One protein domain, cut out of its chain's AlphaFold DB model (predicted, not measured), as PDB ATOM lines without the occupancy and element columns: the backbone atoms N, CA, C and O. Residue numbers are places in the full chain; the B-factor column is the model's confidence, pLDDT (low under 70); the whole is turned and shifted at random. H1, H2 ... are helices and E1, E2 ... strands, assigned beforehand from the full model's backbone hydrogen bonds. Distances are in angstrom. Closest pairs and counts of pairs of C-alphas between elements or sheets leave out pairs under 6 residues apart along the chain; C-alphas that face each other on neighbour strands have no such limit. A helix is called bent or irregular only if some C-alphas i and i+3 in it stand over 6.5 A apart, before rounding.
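AT A GLANCE: This is residues 4 to 102 and 110 to 139 of the 238 residues of an uncharacterized protein of Parachlamydiaceae bacterium (UniProt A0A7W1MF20). A twisted wall of four antiparallel strands, E1-E2-E4-E3, has the long helix H4 over one face, its far end sticking out at residues 95 to 99, and H1 over edge strand E3 on that face. H2 and H3 only graze the sheet. The printed part has 129 residues, in the order H1 H2 H3 E1 E2 H4 E3 E4, class mixed; it is compact, radius of gyration of the C-alphas 15.0 A, spanning 50 by 34 by 33 A.

HOW THE PARTS SIT: E1, residues 55 to 59, and E2, 66 to 71, form a hairpin, with N 56 and O 70 2.8 A apart. E4, 133 to 138, is E2's other neighbour: N 67 to O 137, 2.8 A. E3, 111 to 115, forms a hairpin with E4: N 136 to O 112, 2.8 A. In two layers, helices on one face of a sheet, H4, 79 to 99, and H1, 4 to 12, lie on the same face, at heights of 10.0 and 9.4 A. H4 runs along E4 at 15 degrees on the local plane; the closest C-alphas are Trp 83 and Leu 135, 6.1 A. H1 and H4 only just touch, with 3 pairs of C-alphas within 8 A, the closest Tyr 12 and Lys 84, 7.2 A. H2, 21 to 30, and H3, 37 to 42, are apart. Every O i to N i+4 pair is within hydrogen-bond range in H3 and H4, 3 of 5 in H1, 5 of 6 in H2.

IN THESE COORDINATES: H4 is 30.5 A long, E2 16.9 A, E4 16.6 A. C-alpha 4 is at (41.594, -51.969, -43.610), C-alpha 138 at (44.001, -57.724, -16.673). H1 is irregular: C-alphas 8 and 11 are 7.2 A apart.

THE WHOLE: The farthest C-alphas, Asn 101 and Val 125, are 51.6 A apart. Residues 103 to 109 are not printed; C-alphas 102 and 110 are 16.5 A apart. H3 to E1 and E3 to E4 are long links. Residues 49 to 53 have pLDDT under 70.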
ATOM      1  N   GLU A   4      41.103 -50.588 -43.571       96.00
ATOM      2  CA  GLU A   4      41.594 -51.969 -43.610       96.00
ATOM      3  C   GLU A   4      42.242 -52.357 -42.278       96.00
ATOM      4  O   GLU A   4      41.906 -53.392 -41.701       96.00
ATOM      5  N   LEU A   5      43.119 -51.499 -41.745       95.75
ATOM      6  CA  LEU A   5      43.777 -51.744 -40.462       95.75
ATOM      7  C   LEU A   5      42.774 -51.714 -39.300       95.75
ATOM      8  O   LEU A   5      42.885 -52.500 -38.359       95.75
ATOM      9  N   TRP A   6      41.784 -50.823 -39.345       96.25
ATOM     10  CA  TRP A   6      40.728 -50.794 -38.337       96.25
ATOM     11  C   TRP A   6      39.941 -52.109 -38.309       96.25
ATOM     12  O   TRP A   6      39.749 -52.697 -37.242       96.25
ATOM     13  N   ASN A   7      39.540 -52.602 -39.481       96.88
ATOM     14  CA  ASN A   7      38.819 -53.863 -39.618       96.88
ATOM     15  C   ASN A   7      39.668 -55.067 -39.185       96.88
ATOM     16  O   ASN A   7      39.144 -55.956 -38.514       96.88
ATOM     17  N   GLU A   8      40.973 -55.068 -39.478       97.12
ATOM     18  CA  GLU A   8      41.908 -56.100 -39.005       97.12
ATOM     19  C   GLU A   8      41.962 -56.170 -37.470       97.12
ATOM     20  O   GLU A   8      41.998 -57.255 -36.887       97.12
ATOM     21  N   LEU A   9      41.976 -55.017 -36.796       98.00
ATOM     22  CA  LEU A   9      42.124 -54.951 -35.341       98.00
ATOM     23  C   LEU A   9      40.803 -55.101 -34.584       98.00
ATOM     24  O   LEU A   9      40.828 -55.390 -33.388       98.00
ATOM     25  N   LYS A  10      39.658 -54.956 -35.252       97.75
ATOM     26  CA  LYS A  10      38.326 -55.038 -34.638       97.75
ATOM     27  C   LYS A  10      38.113 -56.281 -33.750       97.75
ATOM     28  O   LYS A  10      37.604 -56.109 -32.643       97.75
ATOM     29  N   PRO A  11      38.559 -57.503 -34.117       98.12
ATOM     30  CA  PRO A  11      38.442 -58.692 -33.254       98.12
ATOM     31  C   PRO A  11      39.287 -58.649 -31.968       98.12
ATOM     32  O   PRO A  11      39.151 -59.502 -31.088       98.12
ATOM     33  N   TYR A  12      40.205 -57.689 -31.863       98.56
ATOM     34  CA  TYR A  12      41.076 -57.472 -30.710       98.56
ATOM     35  C   TYR A  12      40.581 -56.346 -29.806       98.56
ATOM     36  O   TYR A  12      41.166 -56.127 -28.741       98.56
ATOM     37  N   PHE A  13      39.553 -55.606 -30.228       98.62
ATOM     38  CA  PHE A  13      39.082 -54.450 -29.490       98.62
ATOM     39  C   PHE A  13      38.451 -54.831 -28.152       98.62
ATOM     40  O   PHE A  13      37.903 -55.919 -27.964       98.62
ATOM     41  N   LEU A  14      38.560 -53.906 -27.202       98.50
ATOM     42  CA  LEU A  14      37.849 -53.977 -25.938       98.50
ATOM     43  C   LEU A  14      36.337 -53.975 -26.232       98.50
ATOM     44  O   LEU A  14      35.881 -53.059 -26.917       98.50
ATOM     45  N   PRO A  15      35.561 -54.958 -25.740       98.12
ATOM     46  CA  PRO A  15      34.120 -55.001 -25.978       98.12
ATOM     47  C   PRO A  15      33.404 -53.738 -25.483       98.12
ATOM     48  O   PRO A  15      33.772 -53.185 -24.446       98.12
ATOM     49  N   GLU A  16      32.339 -53.318 -26.168       97.62
ATOM     50  CA  GLU A  16      31.576 -52.121 -25.772       97.62
ATOM     51  C   GLU A  16      30.908 -52.267 -24.397       97.62
ATOM     52  O   GLU A  16      30.831 -51.313 -23.630       97.62
ATOM     53  N   ASN A  17      30.497 -53.484 -24.036       97.56
ATOM     54  CA  ASN A  17      29.932 -53.796 -22.723       97.56
ATOM     55  C   ASN A  17      30.997 -54.090 -21.648       97.56
ATOM     56  O   ASN A  17      30.659 -54.549 -20.555       97.56
ATOM     57  N   HIS A  18      32.285 -53.880 -21.938       98.44
ATOM     58  CA  HIS A  18      33.346 -54.157 -20.979       98.44
ATOM     59  C   HIS A  18      33.264 -53.186 -19.781       98.44
ATOM     60  O   HIS A  18      33.146 -51.976 -19.981       98.44
ATOM     61  N   PRO A  19      33.415 -53.656 -18.526       98.19
ATOM     62  CA  PRO A  19      33.117 -52.870 -17.320       98.19
ATOM     63  C   PRO A  19      33.920 -51.570 -17.161       98.19
ATOM     64  O   PRO A  19      33.490 -50.664 -16.456       98.19
ATOM     65  N   ILE A  20      35.092 -51.465 -17.796       98.31
ATOM     66  CA  ILE A  20      35.922 -50.249 -17.744       98.31
ATOM     67  C   ILE A  20      35.809 -49.356 -18.987       98.31
ATOM     68  O   ILE A  20      36.476 -48.324 -19.027       98.31
ATOM     69  N   LYS A  21      35.016 -49.736 -19.999       98.38
ATOM     70  CA  LYS A  21      34.944 -49.031 -21.292       98.38
ATOM     71  C   LYS A  21      34.527 -47.570 -21.113       98.38
ATOM     72  O   LYS A  21      35.286 -46.687 -21.494       98.38
ATOM     73  N   ALA A  22      33.424 -47.319 -20.406       98.31
ATOM     74  CA  ALA A  22      32.948 -45.961 -20.129       98.31
ATOM     75  C   ALA A  22      33.985 -45.098 -19.379       98.31
ATOM     76  O   ALA A  22      34.158 -43.920 -19.678       98.31
ATOM     77  N   ASN A  23      34.729 -45.692 -18.439       98.44
ATOM     78  CA  ASN A  23      35.781 -44.982 -17.707       98.44
ATOM     79  C   ASN A  23      36.987 -44.661 -18.600       98.44
ATOM     80  O   ASN A  23      37.594 -43.605 -18.441       98.44
ATOM     81  N   LEU A  24      37.351 -45.552 -19.528       98.25
ATOM     82  CA  LEU A  24      38.385 -45.266 -20.526       98.25
ATOM     83  C   LEU A  24      37.949 -44.133 -21.452       98.25
ATOM     84  O   LEU A  24      38.721 -43.193 -21.634       98.25
ATOM     85  N   ASP A  25      36.717 -44.187 -21.958       98.19
ATOM     86  CA  ASP A  25      36.157 -43.150 -22.827       98.19
ATOM     87  C   ASP A  25      36.190 -41.787 -22.131       98.19
ATOM     88  O   ASP A  25      36.728 -40.828 -22.686       98.19
ATOM     89  N   ALA A  26      35.733 -41.708 -20.877       97.88
ATOM     90  CA  ALA A  26      35.796 -40.480 -20.090       97.88
ATOM     91  C   ALA A  26      37.239 -39.972 -19.908       97.88
ATOM     92  O   ALA A  26      37.521 -38.802 -20.156       97.88
ATOM     93  N   LEU A  27      38.178 -40.845 -19.525       97.56
ATOM     94  CA  LEU A  27      39.572 -40.457 -19.280       97.56
ATOM     95  C   LEU A  27      40.275 -39.942 -20.544       97.56
ATOM     96  O   LEU A  27      40.992 -38.941 -20.485       97.56
ATOM     97  N   PHE A  28      40.103 -40.632 -21.674       97.50
ATOM     98  CA  PHE A  28      40.828 -40.331 -22.909       97.50
ATOM     99  C   PHE A  28      40.151 -39.272 -23.786       97.50
ATOM    100  O   PHE A  28      40.833 -38.709 -24.640       97.50
ATOM    101  N   SER A  29      38.875 -38.948 -23.551       96.69
ATOM    102  CA  SER A  29      38.173 -37.875 -24.277       96.69
ATOM    103  C   SER A  29      38.414 -36.481 -23.688       96.69
ATOM    104  O   SER A  29      38.249 -35.487 -24.386       96.69
ATOM    105  N   MET A  30      38.822 -36.369 -22.418       92.50
ATOM    106  CA  MET A  30      39.020 -35.062 -21.768       92.50
ATOM    107  C   MET A  30      40.292 -34.332 -22.222       92.50
ATOM    108  O   MET A  30      40.305 -33.110 -22.332       92.50
ATOM    109  N   GLN A  31      41.395 -35.060 -22.415       94.38
ATOM    110  CA  GLN A  31      42.696 -34.490 -22.780       94.38
ATOM    111  C   GLN A  31      43.595 -35.544 -23.442       94.38
ATOM    112  O   GLN A  31      43.412 -36.748 -23.252       94.38
ATOM    113  N   ARG A  32      44.634 -35.106 -24.167       96.62
ATOM    114  CA  ARG A  32      45.577 -36.013 -24.840       96.62
ATOM    115  C   ARG A  32      46.544 -36.637 -23.832       96.62
ATOM    116  O   ARG A  32      47.692 -36.210 -23.684       96.62
ATOM    117  N   LEU A  33      46.091 -37.678 -23.135       97.06
ATOM    118  CA  LEU A  33      46.833 -38.315 -22.042       97.06
ATOM    119  C   LEU A  33      48.220 -38.835 -22.442       97.06
ATOM    120  O   LEU A  33      49.151 -38.782 -21.640       97.06
ATOM    121  N   LEU A  34      48.382 -39.299 -23.683       96.88
ATOM    122  CA  LEU A  34      49.624 -39.918 -24.160       96.88
ATOM    123  C   LEU A  34      50.722 -38.923 -24.554       96.88
ATOM    124  O   LEU A  34      51.812 -39.346 -24.940       96.88
ATOM    125  N   THR A  35      50.487 -37.622 -24.367       95.69
ATOM    126  CA  THR A  35      51.492 -36.578 -24.604       95.69
ATOM    127  C   THR A  35      52.739 -36.800 -23.747       95.69
ATOM    128  O   THR A  35      53.867 -36.655 -24.213       95.69
ATOM    129  N   SER A  36      52.565 -37.159 -22.467       93.81
ATOM    130  CA  SER A  36      53.694 -37.378 -21.561       93.81
ATOM    131  C   SER A  36      53.336 -38.224 -20.335       93.81
ATOM    132  O   SER A  36      52.181 -38.317 -19.918       93.81
ATOM    133  N   ARG A  37      54.362 -38.759 -19.654       93.75
ATOM    134  CA  ARG A  37      54.188 -39.381 -18.324       93.75
ATOM    135  C   ARG A  37      53.633 -38.393 -17.293       93.75
ATOM    136  O   ARG A  37      52.965 -38.820 -16.355       93.75
ATOM    137  N   LYS A  38      53.940 -37.096 -17.430       94.56
ATOM    138  CA  LYS A  38      53.437 -36.047 -16.537       94.56
ATOM    139  C   LYS A  38      51.922 -35.921 -16.702       94.56
ATOM    140  O   LYS A  38      51.224 -35.989 -15.698       94.56
ATOM    141  N   THR A  39      51.435 -35.844 -17.939       95.44
ATOM    142  CA  THR A  39      50.004 -35.752 -18.269       95.44
ATOM    143  C   THR A  39      49.219 -36.938 -17.709       95.44
ATOM    144  O   THR A  39      48.253 -36.729 -16.984       95.44
ATOM    145  N   LEU A  40      49.698 -38.174 -17.919       95.44
ATOM    146  CA  LEU A  40      49.094 -39.371 -17.313       95.44
ATOM    147  C   LEU A  40      48.980 -39.260 -15.787       95.44
ATOM    148  O   LEU A  40      47.916 -39.507 -15.227       95.44
ATOM    149  N   LYS A  41      50.060 -38.859 -15.106       95.75
ATOM    150  CA  LYS A  41      50.051 -38.703 -13.643       95.75
ATOM    151  C   LYS A  41      49.065 -37.635 -13.165       95.75
ATOM    152  O   LYS A  41      48.401 -37.857 -12.161       95.75
ATOM    153  N   HIS A  42      48.963 -36.506 -13.871       96.62
ATOM    154  CA  HIS A  42      48.008 -35.442 -13.527       96.62
ATOM    155  C   HIS A  42      46.560 -35.907 -13.709       96.62
ATOM    156  O   HIS A  42      45.694 -35.513 -12.942       96.62
ATOM    157  N   ALA A  43      46.316 -36.810 -14.661       96.50
ATOM    158  CA  ALA A  43      45.027 -37.467 -14.850       96.50
ATOM    159  C   ALA A  43      44.752 -38.612 -13.856       96.50
ATOM    160  O   ALA A  43      43.858 -39.413 -14.093       96.50
ATOM    161  N   GLY A  44      45.541 -38.752 -12.785       97.31
ATOM    162  CA  GLY A  44      45.322 -39.758 -11.742       97.31
ATOM    163  C   GLY A  44      45.936 -41.135 -12.015       97.31
ATOM    164  O   GLY A  44      45.759 -42.055 -11.212       97.31
ATOM    165  N   PHE A  45      46.685 -41.322 -13.110       97.25
ATOM    166  CA  PHE A  45      47.361 -42.596 -13.356       97.25
ATOM    167  C   PHE A  45      48.585 -42.770 -12.451       97.25
ATOM    168  O   PHE A  45      49.525 -41.970 -12.452       97.25
ATOM    169  N   ASN A  46      48.648 -43.910 -11.769       95.94
ATOM    170  CA  ASN A  46      49.854 -44.388 -11.115       95.94
ATOM    171  C   ASN A  46      50.726 -45.158 -12.122       95.94
ATOM    172  O   ASN A  46      50.446 -46.311 -12.461       95.94
ATOM    173  N   VAL A  47      51.788 -44.513 -12.609       93.56
ATOM    174  CA  VAL A  47      52.749 -45.117 -13.545       93.56
ATOM    175  C   VAL A  47      53.692 -46.065 -12.801       93.56
ATOM    176  O   VAL A  47      54.498 -45.636 -11.970       93.56
ATOM    177  N   LEU A  48      53.639 -47.349 -13.147       89.25
ATOM    178  CA  LEU A  48      54.477 -48.387 -12.554       89.25
ATOM    179  C   LEU A  48      55.935 -48.220 -13.030       89.25
ATOM    180  O   LEU A  48      56.210 -48.027 -14.217       89.25
ATOM    181  N   LYS A  49      56.893 -48.240 -12.092       68.25
ATOM    182  CA  LYS A  49      58.306 -47.900 -12.350       68.25
ATOM    183  C   LYS A  49      58.983 -48.871 -13.328       68.25
ATOM    184  O   LYS A  49      59.453 -49.920 -12.908       68.25
ATOM    185  N   HIS A  50      59.182 -48.430 -14.573       60.69
ATOM    186  CA  HIS A  50      60.198 -48.958 -15.498       60.69
ATOM    187  C   HIS A  50      60.755 -47.836 -16.396       60.69
ATOM    188  O   HIS A  50      60.372 -47.728 -17.559       60.69
ATOM    189  N   PRO A  51      61.650 -46.965 -15.885       48.94
ATOM    190  CA  PRO A  51      62.081 -45.766 -16.605       48.94
ATOM    191  C   PRO A  51      62.737 -46.058 -17.963       48.94
ATOM    192  O   PRO A  51      62.594 -45.240 -18.865       48.94
ATOM    193  N   GLN A  52      63.362 -47.231 -18.110       52.44
ATOM    194  CA  GLN A  52      64.102 -47.679 -19.296       52.44
ATOM    195  C   GLN A  52      63.242 -48.369 -20.371       52.44
ATOM    196  O   GLN A  52      63.770 -48.732 -21.416       52.44
ATOM    197  N   ARG A  53      61.940 -48.593 -20.135       68.31
ATOM    198  CA  ARG A  53      61.052 -49.206 -21.134       68.31
ATOM    199  C   ARG A  53      60.307 -48.126 -21.915       68.31
ATOM    200  O   ARG A  53      59.859 -47.128 -21.347       68.31
ATOM    201  N   GLU A  54      60.168 -48.345 -23.219       84.06
ATOM    202  CA  GLU A  54      59.430 -47.447 -24.116       84.06
ATOM    203  C   GLU A  54      57.923 -47.449 -23.847       84.06
ATOM    204  O   GLU A  54      57.250 -46.446 -24.075       84.06
ATOM    205  N   ILE A  55      57.421 -48.557 -23.298       91.62
ATOM    206  CA  ILE A  55      56.032 -48.731 -22.882       91.62
ATOM    207  C   ILE A  55      55.848 -48.177 -21.468       91.62
ATOM    208  O   ILE A  55      56.529 -48.581 -20.522       91.62
ATOM    209  N   VAL A  56      54.868 -47.294 -21.312       94.12
ATOM    210  CA  VAL A  56      54.321 -46.884 -20.021       94.12
ATOM    211  C   VAL A  56      53.303 -47.922 -19.574       94.12
ATOM    212  O   VAL A  56      52.368 -48.223 -20.306       94.12
ATOM    213  N   ILE A  57      53.478 -48.453 -18.364       94.31
ATOM    214  CA  ILE A  57      52.501 -49.324 -17.707       94.31
ATOM    215  C   ILE A  57      51.898 -48.529 -16.558       94.31
ATOM    216  O   ILE A  57      52.638 -48.021 -15.712       94.31
ATOM    217  N   ALA A  58      50.578 -48.398 -16.522       95.81
ATOM    218  CA  ALA A  58      49.908 -47.557 -15.546       95.81
ATOM    219  C   ALA A  58      48.618 -48.186 -15.018       95.81
ATOM    220  O   ALA A  58      47.918 -48.905 -15.730       95.81
ATOM    221  N   ARG A  59      48.307 -47.877 -13.759       97.06
ATOM    222  CA  ARG A  59      47.039 -48.201 -13.099       97.06
ATOM    223  C   ARG A  59      46.258 -46.913 -12.865       97.06
ATOM    224  O   ARG A  59      46.864 -45.885 -12.578       97.06
ATOM    225  N   HIS A  60      44.934 -46.979 -12.915       98.06
ATOM    226  CA  HIS A  60      44.060 -45.871 -12.534       98.06
ATOM    227  C   HIS A  60      42.972 -46.374 -11.568       98.06
ATOM    228  O   HIS A  60      42.453 -47.469 -11.794       98.06
ATOM    229  N   PRO A  61      42.594 -45.625 -10.512       97.69
ATOM    230  CA  PRO A  61      41.563 -46.056  -9.557       97.69
ATOM    231  C   PRO A  61      40.207 -46.405 -10.191       97.69
ATOM    232  O   PRO A  61      39.526 -47.308  -9.712       97.69
ATOM    233  N   ALA A  62      39.839 -45.733 -11.287       97.88
ATOM    234  CA  ALA A  62      38.613 -46.012 -12.048       97.88
ATOM    235  C   ALA A  62      38.694 -47.267 -12.947       97.88
ATOM    236  O   ALA A  62      37.681 -47.715 -13.473       97.88
ATOM    237  N   LEU A  63      39.880 -47.855 -13.129       98.12
ATOM    238  CA  LEU A  63      40.108 -49.039 -13.968       98.12
ATOM    239  C   LEU A  63      40.437 -50.256 -13.084       98.12
ATOM    240  O   LEU A  63      41.460 -50.917 -13.259       98.12
ATOM    241  N   LYS A  64      39.608 -50.510 -12.060       97.12
ATOM    242  CA  LYS A  64      39.850 -51.561 -11.054       97.12
ATOM    243  C   LYS A  64      40.007 -52.932 -11.712       97.12
ATOM    244  O   LYS A  64      39.140 -53.346 -12.468       97.12
ATOM    245  N   GLY A  65      41.087 -53.637 -11.379       97.75
ATOM    246  CA  GLY A  65      41.396 -54.957 -11.939       97.75
ATOM    247  C   GLY A  65      42.118 -54.926 -13.288       97.75
ATOM    248  O   GLY A  65      42.412 -55.988 -13.827       97.75
ATOM    249  N   TYR A  66      42.448 -53.742 -13.817       98.50
ATOM    250  CA  TYR A  66      43.091 -53.598 -15.122       98.50
ATOM    251  C   TYR A  66      44.277 -52.631 -15.087       98.50
ATOM    252  O   TYR A  66      44.385 -51.736 -14.243       98.50
ATOM    253  N   LEU A  67      45.174 -52.808 -16.053       97.69
ATOM    254  CA  LEU A  67      46.303 -51.930 -16.329       97.69
ATOM    255  C   LEU A  67      46.231 -51.437 -17.775       97.69
ATOM    256  O   LEU A  67      45.774 -52.143 -18.674       97.69
ATOM    257  N   VAL A  68      46.763 -50.240 -18.001       97.69
ATOM    258  CA  VAL A  68      46.980 -49.679 -19.335       97.69
ATOM    259  C   VAL A  68      48.461 -49.781 -19.678       97.69
ATOM    260  O   VAL A  68      49.320 -49.347 -18.907       97.69
ATOM    261  N   LYS A  69      48.760 -50.335 -20.853       96.56
ATOM    262  CA  LYS A  69      50.070 -50.269 -21.502       96.56
ATOM    263  C   LYS A  69      49.966 -49.334 -22.706       96.56
ATOM    264  O   LYS A  69      49.124 -49.533 -23.578       96.56
ATOM    265  N   ALA A  70      50.816 -48.317 -22.751       96.56
ATOM    266  CA  ALA A  70      50.785 -47.307 -23.800       96.56
ATOM    267  C   ALA A  70      52.196 -46.894 -24.217       96.56
ATOM    268  O   ALA A  70      53.088 -46.752 -23.380       96.56
ATOM    269  N   TYR A  71      52.381 -46.650 -25.510       96.12
ATOM    270  CA  TYR A  71      53.478 -45.811 -25.979       96.12
ATOM    271  C   TYR A  71      53.031 -44.352 -25.898       96.12
ATOM    272  O   TYR A  71      51.849 -44.055 -26.038       96.12
ATOM    273  N   LEU A  72      53.968 -43.448 -25.633       95.62
ATOM    274  CA  LEU A  72      53.684 -42.015 -25.650       95.62
ATOM    275  C   LEU A  72      53.798 -41.473 -27.075       95.62
ATOM    276  O   LEU A  72      54.472 -42.067 -27.917       95.62
ATOM    277  N   ASP A  73      53.174 -40.326 -27.328       96.81
ATOM    278  CA  ASP A  73      53.147 -39.712 -28.659       96.81
ATOM    279  C   ASP A  73      54.547 -39.308 -29.158       96.81
ATOM    280  O   ASP A  73      54.782 -39.214 -30.353       96.81
ATOM    281  N   ASN A  74      55.529 -39.150 -28.270       94.62
ATOM    282  CA  ASN A  74      56.923 -38.885 -28.646       94.62
ATOM    283  C   ASN A  74      57.714 -40.135 -29.092       94.62
ATOM    284  O   ASN A  74      58.937 -40.077 -29.237       94.62
ATOM    285  N   LYS A  75      57.056 -41.288 -29.253       93.94
ATOM    286  CA  LYS A  75      57.674 -42.537 -29.716       93.94
ATOM    287  C   LYS A  75      57.293 -42.818 -31.162       93.94
ATOM    288  O   LYS A  75      56.112 -42.897 -31.475       93.94
ATOM    289  N   ARG A  76      58.287 -43.042 -32.025       93.12
ATOM    290  CA  ARG A  76      58.091 -43.450 -33.425       93.12
ATOM    291  C   ARG A  76      57.964 -44.970 -33.522       93.12
ATOM    292  O   ARG A  76      58.950 -45.667 -33.724       93.12
ATOM    293  N   ILE A  77      56.762 -45.474 -33.283       92.31
ATOM    294  CA  ILE A  77      56.452 -46.902 -33.223       92.31
ATOM    295  C   ILE A  77      55.006 -47.144 -33.634       92.31
ATOM    296  O   ILE A  77      54.109 -46.450 -33.160       92.31
ATOM    297  N   ASP A  78      54.781 -48.159 -34.461       94.25
ATOM    298  CA  ASP A  78      53.441 -48.627 -34.806       94.25
ATOM    299  C   ASP A  78      52.924 -49.535 -33.688       94.25
ATOM    300  O   ASP A  78      53.162 -50.746 -33.672       94.25
ATOM    301  N   GLU A  79      52.256 -48.942 -32.699       95.31
ATOM    302  CA  GLU A  79      51.905 -49.631 -31.458       95.31
ATOM    303  C   GLU A  79      50.984 -50.837 -31.669       95.31
ATOM    304  O   GLU A  79      51.100 -51.841 -30.964       95.31
ATOM    305  N   TRP A  80      50.114 -50.774 -32.679       96.62
ATOM    306  CA  TRP A  80      49.131 -51.816 -32.964       96.62
ATOM    307  C   TRP A  80      49.780 -53.174 -33.246       96.62
ATOM    308  O   TRP A  80      49.273 -54.195 -32.783       96.62
ATOM    309  N   ARG A  81      50.936 -53.196 -33.928       95.88
ATOM    310  CA  ARG A  81      51.661 -54.436 -34.262       95.88
ATOM    311  C   ARG A  81      52.060 -55.179 -32.993       95.88
ATOM    312  O   ARG A  81      51.921 -56.395 -32.891       95.88
ATOM    313  N   TRP A  82      52.540 -54.424 -32.011       95.19
ATOM    314  CA  TRP A  82      53.017 -54.938 -30.733       95.19
ATOM    315  C   TRP A  82      51.880 -55.316 -29.787       95.19
ATOM    316  O   TRP A  82      52.033 -56.241 -28.986       95.19
ATOM    317  N   TRP A  83      50.742 -54.628 -29.873       97.25
ATOM    318  CA  TRP A  83      49.525 -54.977 -29.141       97.25
ATOM    319  C   TRP A  83      48.898 -56.259 -29.665       97.25
ATOM    320  O   TRP A  83      48.672 -57.169 -28.869       97.25
ATOM    321  N   LYS A  84      48.732 -56.378 -30.986       97.44
ATOM    322  CA  LYS A  84      48.238 -57.594 -31.636       97.44
ATOM    323  C   LYS A  84      49.092 -58.809 -31.262       97.44
ATOM    324  O   LYS A  84      48.570 -59.752 -30.677       97.44
ATOM    325  N   LYS A  85      50.423 -58.718 -31.428       95.62
ATOM    326  CA  LYS A  85      51.363 -59.781 -31.018       95.62
ATOM    327  C   LYS A  85      51.198 -60.197 -29.559       95.62
ATOM    328  O   LYS A  85      51.162 -61.383 -29.258       95.62
ATOM    329  N   ARG A  86      51.082 -59.236 -28.637       96.00
ATOM    330  CA  ARG A  86      50.892 -59.544 -27.212       96.00
ATOM    331  C   ARG A  86      49.575 -60.265 -26.943       96.00
ATOM    332  O   ARG A  86      49.549 -61.096 -26.039       96.00
ATOM    333  N   ILE A  87      48.503 -59.932 -27.659       98.19
ATOM    334  CA  ILE A  87      47.207 -60.604 -27.511       98.19
ATOM    335  C   ILE A  87      47.285 -62.023 -28.073       98.19
ATOM    336  O   ILE A  87      46.928 -62.960 -27.364       98.19
ATOM    337  N   ASP A  88      47.816 -62.189 -29.284       97.69
ATOM    338  CA  ASP A  88      47.969 -63.501 -29.920       97.69
ATOM    339  C   ASP A  88      48.841 -64.434 -29.075       97.69
ATOM    340  O   ASP A  88      48.429 -65.546 -28.757       97.69
ATOM    341  N   GLY A  89      49.991 -63.952 -28.594       96.88
ATOM    342  CA  GLY A  89      50.850 -64.744 -27.718       96.88
ATOM    343  C   GLY A  89      50.187 -65.095 -26.385       96.88
ATOM    344  O   GLY A  89      50.423 -66.170 -25.851       96.88
ATOM    345  N   ALA A  90      49.316 -64.234 -25.845       97.81
ATOM    346  CA  ALA A  90      48.549 -64.575 -24.646       97.81
ATOM    347  C   ALA A  90      47.579 -65.732 -24.903       97.81
ATOM    348  O   ALA A  90      47.490 -66.638 -24.082       97.81
ATOM    349  N   ARG A  91      46.873 -65.686 -26.040       98.06
ATOM    350  CA  ARG A  91      45.905 -66.710 -26.444       98.06
ATOM    351  C   ARG A  91      46.592 -68.056 -26.651       98.06
ATOM    352  O   ARG A  91      46.164 -69.025 -26.046       98.06
ATOM    353  N   GLN A  92      47.712 -68.090 -27.371       97.81
ATOM    354  CA  GLN A  92      48.455 -69.336 -27.612       97.81
ATOM    355  C   GLN A  92      49.005 -69.961 -26.326       97.81
ATOM    356  O   GLN A  92      48.877 -71.164 -26.103       97.81
ATOM    357  N   ILE A  93      49.550 -69.138 -25.426       98.06
ATOM    358  CA  ILE A  93      49.999 -69.625 -24.118       98.06
ATOM    359  C   ILE A  93      48.814 -70.182 -23.321       98.06
ATOM    360  O   ILE A  93      48.951 -71.229 -22.695       98.06
ATOM    361  N   GLN A  94      47.657 -69.510 -23.341       98.44
ATOM    362  CA  GLN A  94      46.464 -69.997 -22.651       98.44
ATOM    363  C   GLN A  94      45.958 -71.314 -23.248       98.44
ATOM    364  O   GLN A  94      45.681 -72.234 -22.493       98.44
ATOM    365  N   GLU A  95      45.924 -71.445 -24.574       98.38
ATOM    366  CA  GLU A  95      45.565 -72.693 -25.259       98.38
ATOM    367  C   GLU A  95      46.488 -73.850 -24.856       98.38
ATOM    368  O   GLU A  95      46.023 -74.966 -24.633       98.38
ATOM    369  N   CYS A  96      47.792 -73.595 -24.712       98.38
ATOM    370  CA  CYS A  96      48.743 -74.579 -24.198       98.38
ATOM    371  C   CYS A  96      48.447 -74.934 -22.727       98.38
ATOM    372  O   CYS A  96      48.355 -76.111 -22.385       98.38
ATOM    373  N   ILE A  97      48.215 -73.937 -21.865       98.62
ATOM    374  CA  ILE A  97      47.828 -74.153 -20.458       98.62
ATOM    375  C   ILE A  97      46.549 -74.996 -20.357       98.62
ATOM    376  O   ILE A  97      46.486 -75.905 -19.529       98.62
ATOM    377  N   ASP A  98      45.554 -74.721 -21.197       98.62
ATOM    378  CA  ASP A  98      44.277 -75.432 -21.218       98.62
ATOM    379  C   ASP A  98      44.456 -76.870 -21.704       98.62
ATOM    380  O   ASP A  98      44.027 -77.803 -21.026       98.62
ATOM    381  N   ARG A  99      45.171 -77.063 -22.819       98.56
ATOM    382  CA  ARG A  99      45.458 -78.381 -23.405       98.56
ATOM    383  C   ARG A  99      46.151 -79.325 -22.421       98.56
ATOM    384  O   ARG A  99      45.842 -80.512 -22.402       98.56
ATOM    385  N   TYR A 100      47.057 -78.801 -21.598       98.50
ATOM    386  CA  TYR A 100      47.791 -79.578 -20.595       98.50
ATOM    387  C   TYR A 100      47.176 -79.538 -19.189       98.50
ATOM    388  O   TYR A 100      47.758 -80.073 -18.246       98.50
ATOM    389  N   ASN A 101      45.997 -78.930 -19.018       98.38
ATOM    390  CA  ASN A 101      45.321 -78.780 -17.725       98.38
ATOM    391  C   ASN A 101      46.160 -78.058 -16.647       98.38
ATOM    392  O   ASN A 101      45.994 -78.278 -15.446       98.38
ATOM    393  N   PHE A 102      47.028 -77.124 -17.044       98.62
ATOM    394  CA  PHE A 102      47.881 -76.358 -16.129       98.62
ATOM    395  C   PHE A 102      47.187 -75.150 -15.483       98.62
ATOM    396  O   PHE A 102      47.833 -74.357 -14.795       98.62
ATOM    397  N   LYS A 110      43.999 -61.718 -19.819       98.25
ATOM    398  CA  LYS A 110      43.263 -61.226 -20.984       98.25
ATOM    399  C   LYS A 110      43.765 -59.835 -21.362       98.25
ATOM    400  O   LYS A 110      44.208 -59.042 -20.522       98.25
ATOM    401  N   LYS A 111      43.757 -59.571 -22.666       98.31
ATOM    402  CA  LYS A 111      44.334 -58.375 -23.273       98.31
ATOM    403  C   LYS A 111      43.433 -57.897 -24.404       98.31
ATOM    404  O   LYS A 111      42.959 -58.713 -25.190       98.31
ATOM    405  N   TRP A 112      43.263 -56.585 -24.506       98.75
ATOM    406  CA  TRP A 112      42.428 -55.944 -25.516       98.75
ATOM    407  C   TRP A 112      43.076 -54.667 -26.024       98.75
ATOM    408  O   TRP A 112      43.737 -53.946 -25.276       98.75
ATOM    409  N   ILE A 113      42.841 -54.356 -27.288       98.81
ATOM    410  CA  ILE A 113      43.158 -53.050 -27.848       98.81
ATOM    411  C   ILE A 113      42.014 -52.093 -27.510       98.81
ATOM    412  O   ILE A 113      40.856 -52.382 -27.778       98.81
ATOM    413  N   TYR A 114      42.329 -50.939 -26.937       98.75
ATOM    414  CA  TYR A 114      41.370 -49.846 -26.821       98.75
ATOM    415  C   TYR A 114      41.702 -48.779 -27.874       98.75
ATOM    416  O   TYR A 114      42.817 -48.236 -27.836       98.75
ATOM    417  N   PRO A 115      40.791 -48.504 -28.829       98.38
ATOM    418  CA  PRO A 115      40.957 -47.413 -29.776       98.38
ATOM    419  C   PRO A 115      40.802 -46.071 -29.059       98.38
ATOM    420  O   PRO A 115      39.850 -45.847 -28.319       98.38
ATOM    421  N   LEU A 116      41.760 -45.174 -29.274       98.12
ATOM    422  CA  LEU A 116      41.730 -43.823 -28.727       98.12
ATOM    423  C   LEU A 116      40.807 -42.930 -29.568       98.12
ATOM    424  O   LEU A 116      40.813 -43.060 -30.797       98.12
ATOM    425  N   PRO A 117      40.083 -41.982 -28.947       96.56
ATOM    426  CA  PRO A 117      39.230 -41.055 -29.682       96.56
ATOM    427  C   PRO A 117      40.056 -40.186 -30.641       96.56
ATOM    428  O   PRO A 117      41.245 -39.930 -30.411       96.56
ATOM    429  N   SER A 118      39.436 -39.734 -31.738       94.75
ATOM    430  CA  SER A 118      40.060 -38.831 -32.719       94.75
ATOM    431  C   SER A 118      40.544 -37.544 -32.052       94.75
ATOM    432  O   SER A 118      41.688 -37.146 -32.258       94.75
ATOM    433  N   GLU A 119      39.743 -36.989 -31.152       95.88
ATOM    434  CA  GLU A 119      40.097 -35.832 -30.344       95.88
ATOM    435  C   GLU A 119      40.098 -36.164 -28.847       95.88
ATOM    436  O   GLU A 119      39.334 -37.023 -28.405       95.88
ATOM    437  N   PRO A 120      40.944 -35.493 -28.052       95.94
ATOM    438  CA  PRO A 120      41.937 -34.497 -28.467       95.94
ATOM    439  C   PRO A 120      43.173 -35.121 -29.139       95.94
ATOM    440  O   PRO A 120      43.691 -36.159 -28.712       95.94
ATOM    441  N   SER A 121      43.660 -34.470 -30.195       94.69
ATOM    442  CA  SER A 121      44.833 -34.862 -30.981       94.69
ATOM    443  C   SER A 121      46.138 -34.289 -30.407       94.69
ATOM    444  O   SER A 121      46.123 -33.231 -29.774       94.69
ATOM    445  N   PRO A 122      47.293 -34.973 -30.553       95.44
ATOM    446  CA  PRO A 122      48.560 -34.405 -30.108       95.44
ATOM    447  C   PRO A 122      49.010 -33.256 -31.032       95.44
ATOM    448  O   PRO A 122      48.556 -33.177 -32.176       95.44
ATOM    449  N   PRO A 123      49.937 -32.387 -30.581       92.38
ATOM    450  CA  PRO A 123      50.466 -31.308 -31.411       92.38
ATOM    451  C   PRO A 123      51.097 -31.829 -32.707       92.38
ATOM    452  O   PRO A 123      51.853 -32.802 -32.689       92.38
ATOM    453  N   ASN A 124      50.838 -31.142 -33.820       92.56
ATOM    454  CA  ASN A 124      51.435 -31.463 -35.114       92.56
ATOM    455  C   ASN A 124      52.837 -30.841 -35.234       92.56
ATOM    456  O   ASN A 124      53.023 -29.818 -35.887       92.56
ATOM    457  N   VAL A 125      53.812 -31.425 -34.535       93.94
ATOM    458  CA  VAL A 125      55.208 -30.958 -34.522       93.94
ATOM    459  C   VAL A 125      56.189 -32.109 -34.772       93.94
ATOM    460  O   VAL A 125      55.878 -33.266 -34.460       93.94
ATOM    461  N   PRO A 126      57.397 -31.834 -35.305       94.38
ATOM    462  CA  PRO A 126      58.394 -32.867 -35.555       94.38
ATOM    463  C   PRO A 126      58.706 -33.710 -34.313       94.38
ATOM    464  O   PRO A 126      58.928 -33.195 -33.222       94.38
ATOM    465  N   GLY A 127      58.750 -35.032 -34.493       91.25
ATOM    466  CA  GLY A 127      59.071 -35.977 -33.413       91.25
ATOM    467  C   GLY A 127      57.860 -36.491 -32.631       91.25
ATOM    468  O   GLY A 127      58.009 -37.438 -31.862       91.25
ATOM    469  N   ILE A 128      56.670 -35.944 -32.883       95.88
ATOM    470  CA  ILE A 128      55.406 -36.451 -32.354       95.88
ATOM    471  C   ILE A 128      54.737 -37.349 -33.403       95.88
ATOM    472  O   ILE A 128      54.562 -36.967 -34.555       95.88
ATOM    473  N   GLN A 129      54.375 -38.565 -33.001       95.50
ATOM    474  CA  GLN A 129      53.573 -39.509 -33.768       95.50
ATOM    475  C   GLN A 129      52.327 -39.851 -32.955       95.50
ATOM    476  O   GLN A 129      52.412 -40.484 -31.900       95.50
ATOM    477  N   ARG A 130      51.160 -39.486 -33.487       95.75
ATOM    478  CA  ARG A 130      49.872 -39.817 -32.883       95.75
ATOM    479  C   ARG A 130      49.732 -41.321 -32.660       95.75
ATOM    480  O   ARG A 130      49.743 -42.099 -33.613       95.75
ATOM    481  N   LYS A 131      49.508 -41.705 -31.404       97.19
ATOM    482  CA  LYS A 131      49.013 -43.038 -31.039       97.19
ATOM    483  C   LYS A 131      47.509 -43.138 -31.237       97.19
ATOM    484  O   LYS A 131      46.763 -42.226 -30.883       97.19
ATOM    485  N   ASN A 132      47.064 -44.246 -31.800       97.88
ATOM    486  CA  ASN A 132      45.657 -44.536 -32.050       97.88
ATOM    487  C   ASN A 132      45.141 -45.645 -31.135       97.88
ATOM    488  O   ASN A 132      43.934 -45.798 -30.995       97.88
ATOM    489  N   PHE A 133      46.041 -46.383 -30.480       98.50
ATOM    490  CA  PHE A 133      45.676 -47.534 -29.667       98.50
ATOM    491  C   PHE A 133      46.467 -47.605 -28.362       98.50
ATOM    492  O   PHE A 133      47.669 -47.334 -28.313       98.50
ATOM    493  N   ILE A 134      45.815 -48.072 -27.305       98.44
ATOM    494  CA  ILE A 134      46.479 -48.572 -26.095       98.44
ATOM    495  C   ILE A 134      46.125 -50.040 -25.896       98.44
ATOM    496  O   ILE A 134      45.147 -50.540 -26.450       98.44
ATOM    497  N   LEU A 135      46.909 -50.724 -25.073       98.56
ATOM    498  CA  LEU A 135      46.625 -52.091 -24.666       98.56
ATOM    499  C   LEU A 135      46.076 -52.086 -23.239       98.56
ATOM    500  O   LEU A 135      46.757 -51.681 -22.296       98.56
ATOM    501  N   VAL A 136      44.848 -52.562 -23.089       98.62
ATOM    502  CA  VAL A 136      44.206 -52.847 -21.807       98.62
ATOM    503  C   VAL A 136      44.524 -54.289 -21.440       98.62
ATOM    504  O   VAL A 136      44.365 -55.187 -22.265       98.62
ATOM    505  N   VAL A 137      44.993 -54.526 -20.218       98.00
ATOM    506  CA  VAL A 137      45.319 -55.874 -19.732       98.00
ATOM    507  C   VAL A 137      44.743 -56.100 -18.343       98.00
ATOM    508  O   VAL A 137      44.695 -55.169 -17.539       98.00
ATOM    509  N   GLU A 138      44.344 -57.332 -18.043       98.19
ATOM    510  CA  GLU A 138      44.001 -57.724 -16.673       98.19
ATOM    511  C   GLU A 138      45.203 -57.555 -15.733       98.19
ATOM    512  O   GLU A 138      46.356 -57.855 -16.073       98.19
ATOM    513  N   ASP A 139      44.932 -57.068 -14.525       97.25
ATOM    514  CA  ASP A 139      45.912 -57.003 -13.453       97.25
ATOM    515  C   ASP A 139      46.011 -58.361 -12.752       97.25
ATOM    516  O   ASP A 139      45.158 -58.748 -11.953       97.25
TER     517      ASP A 139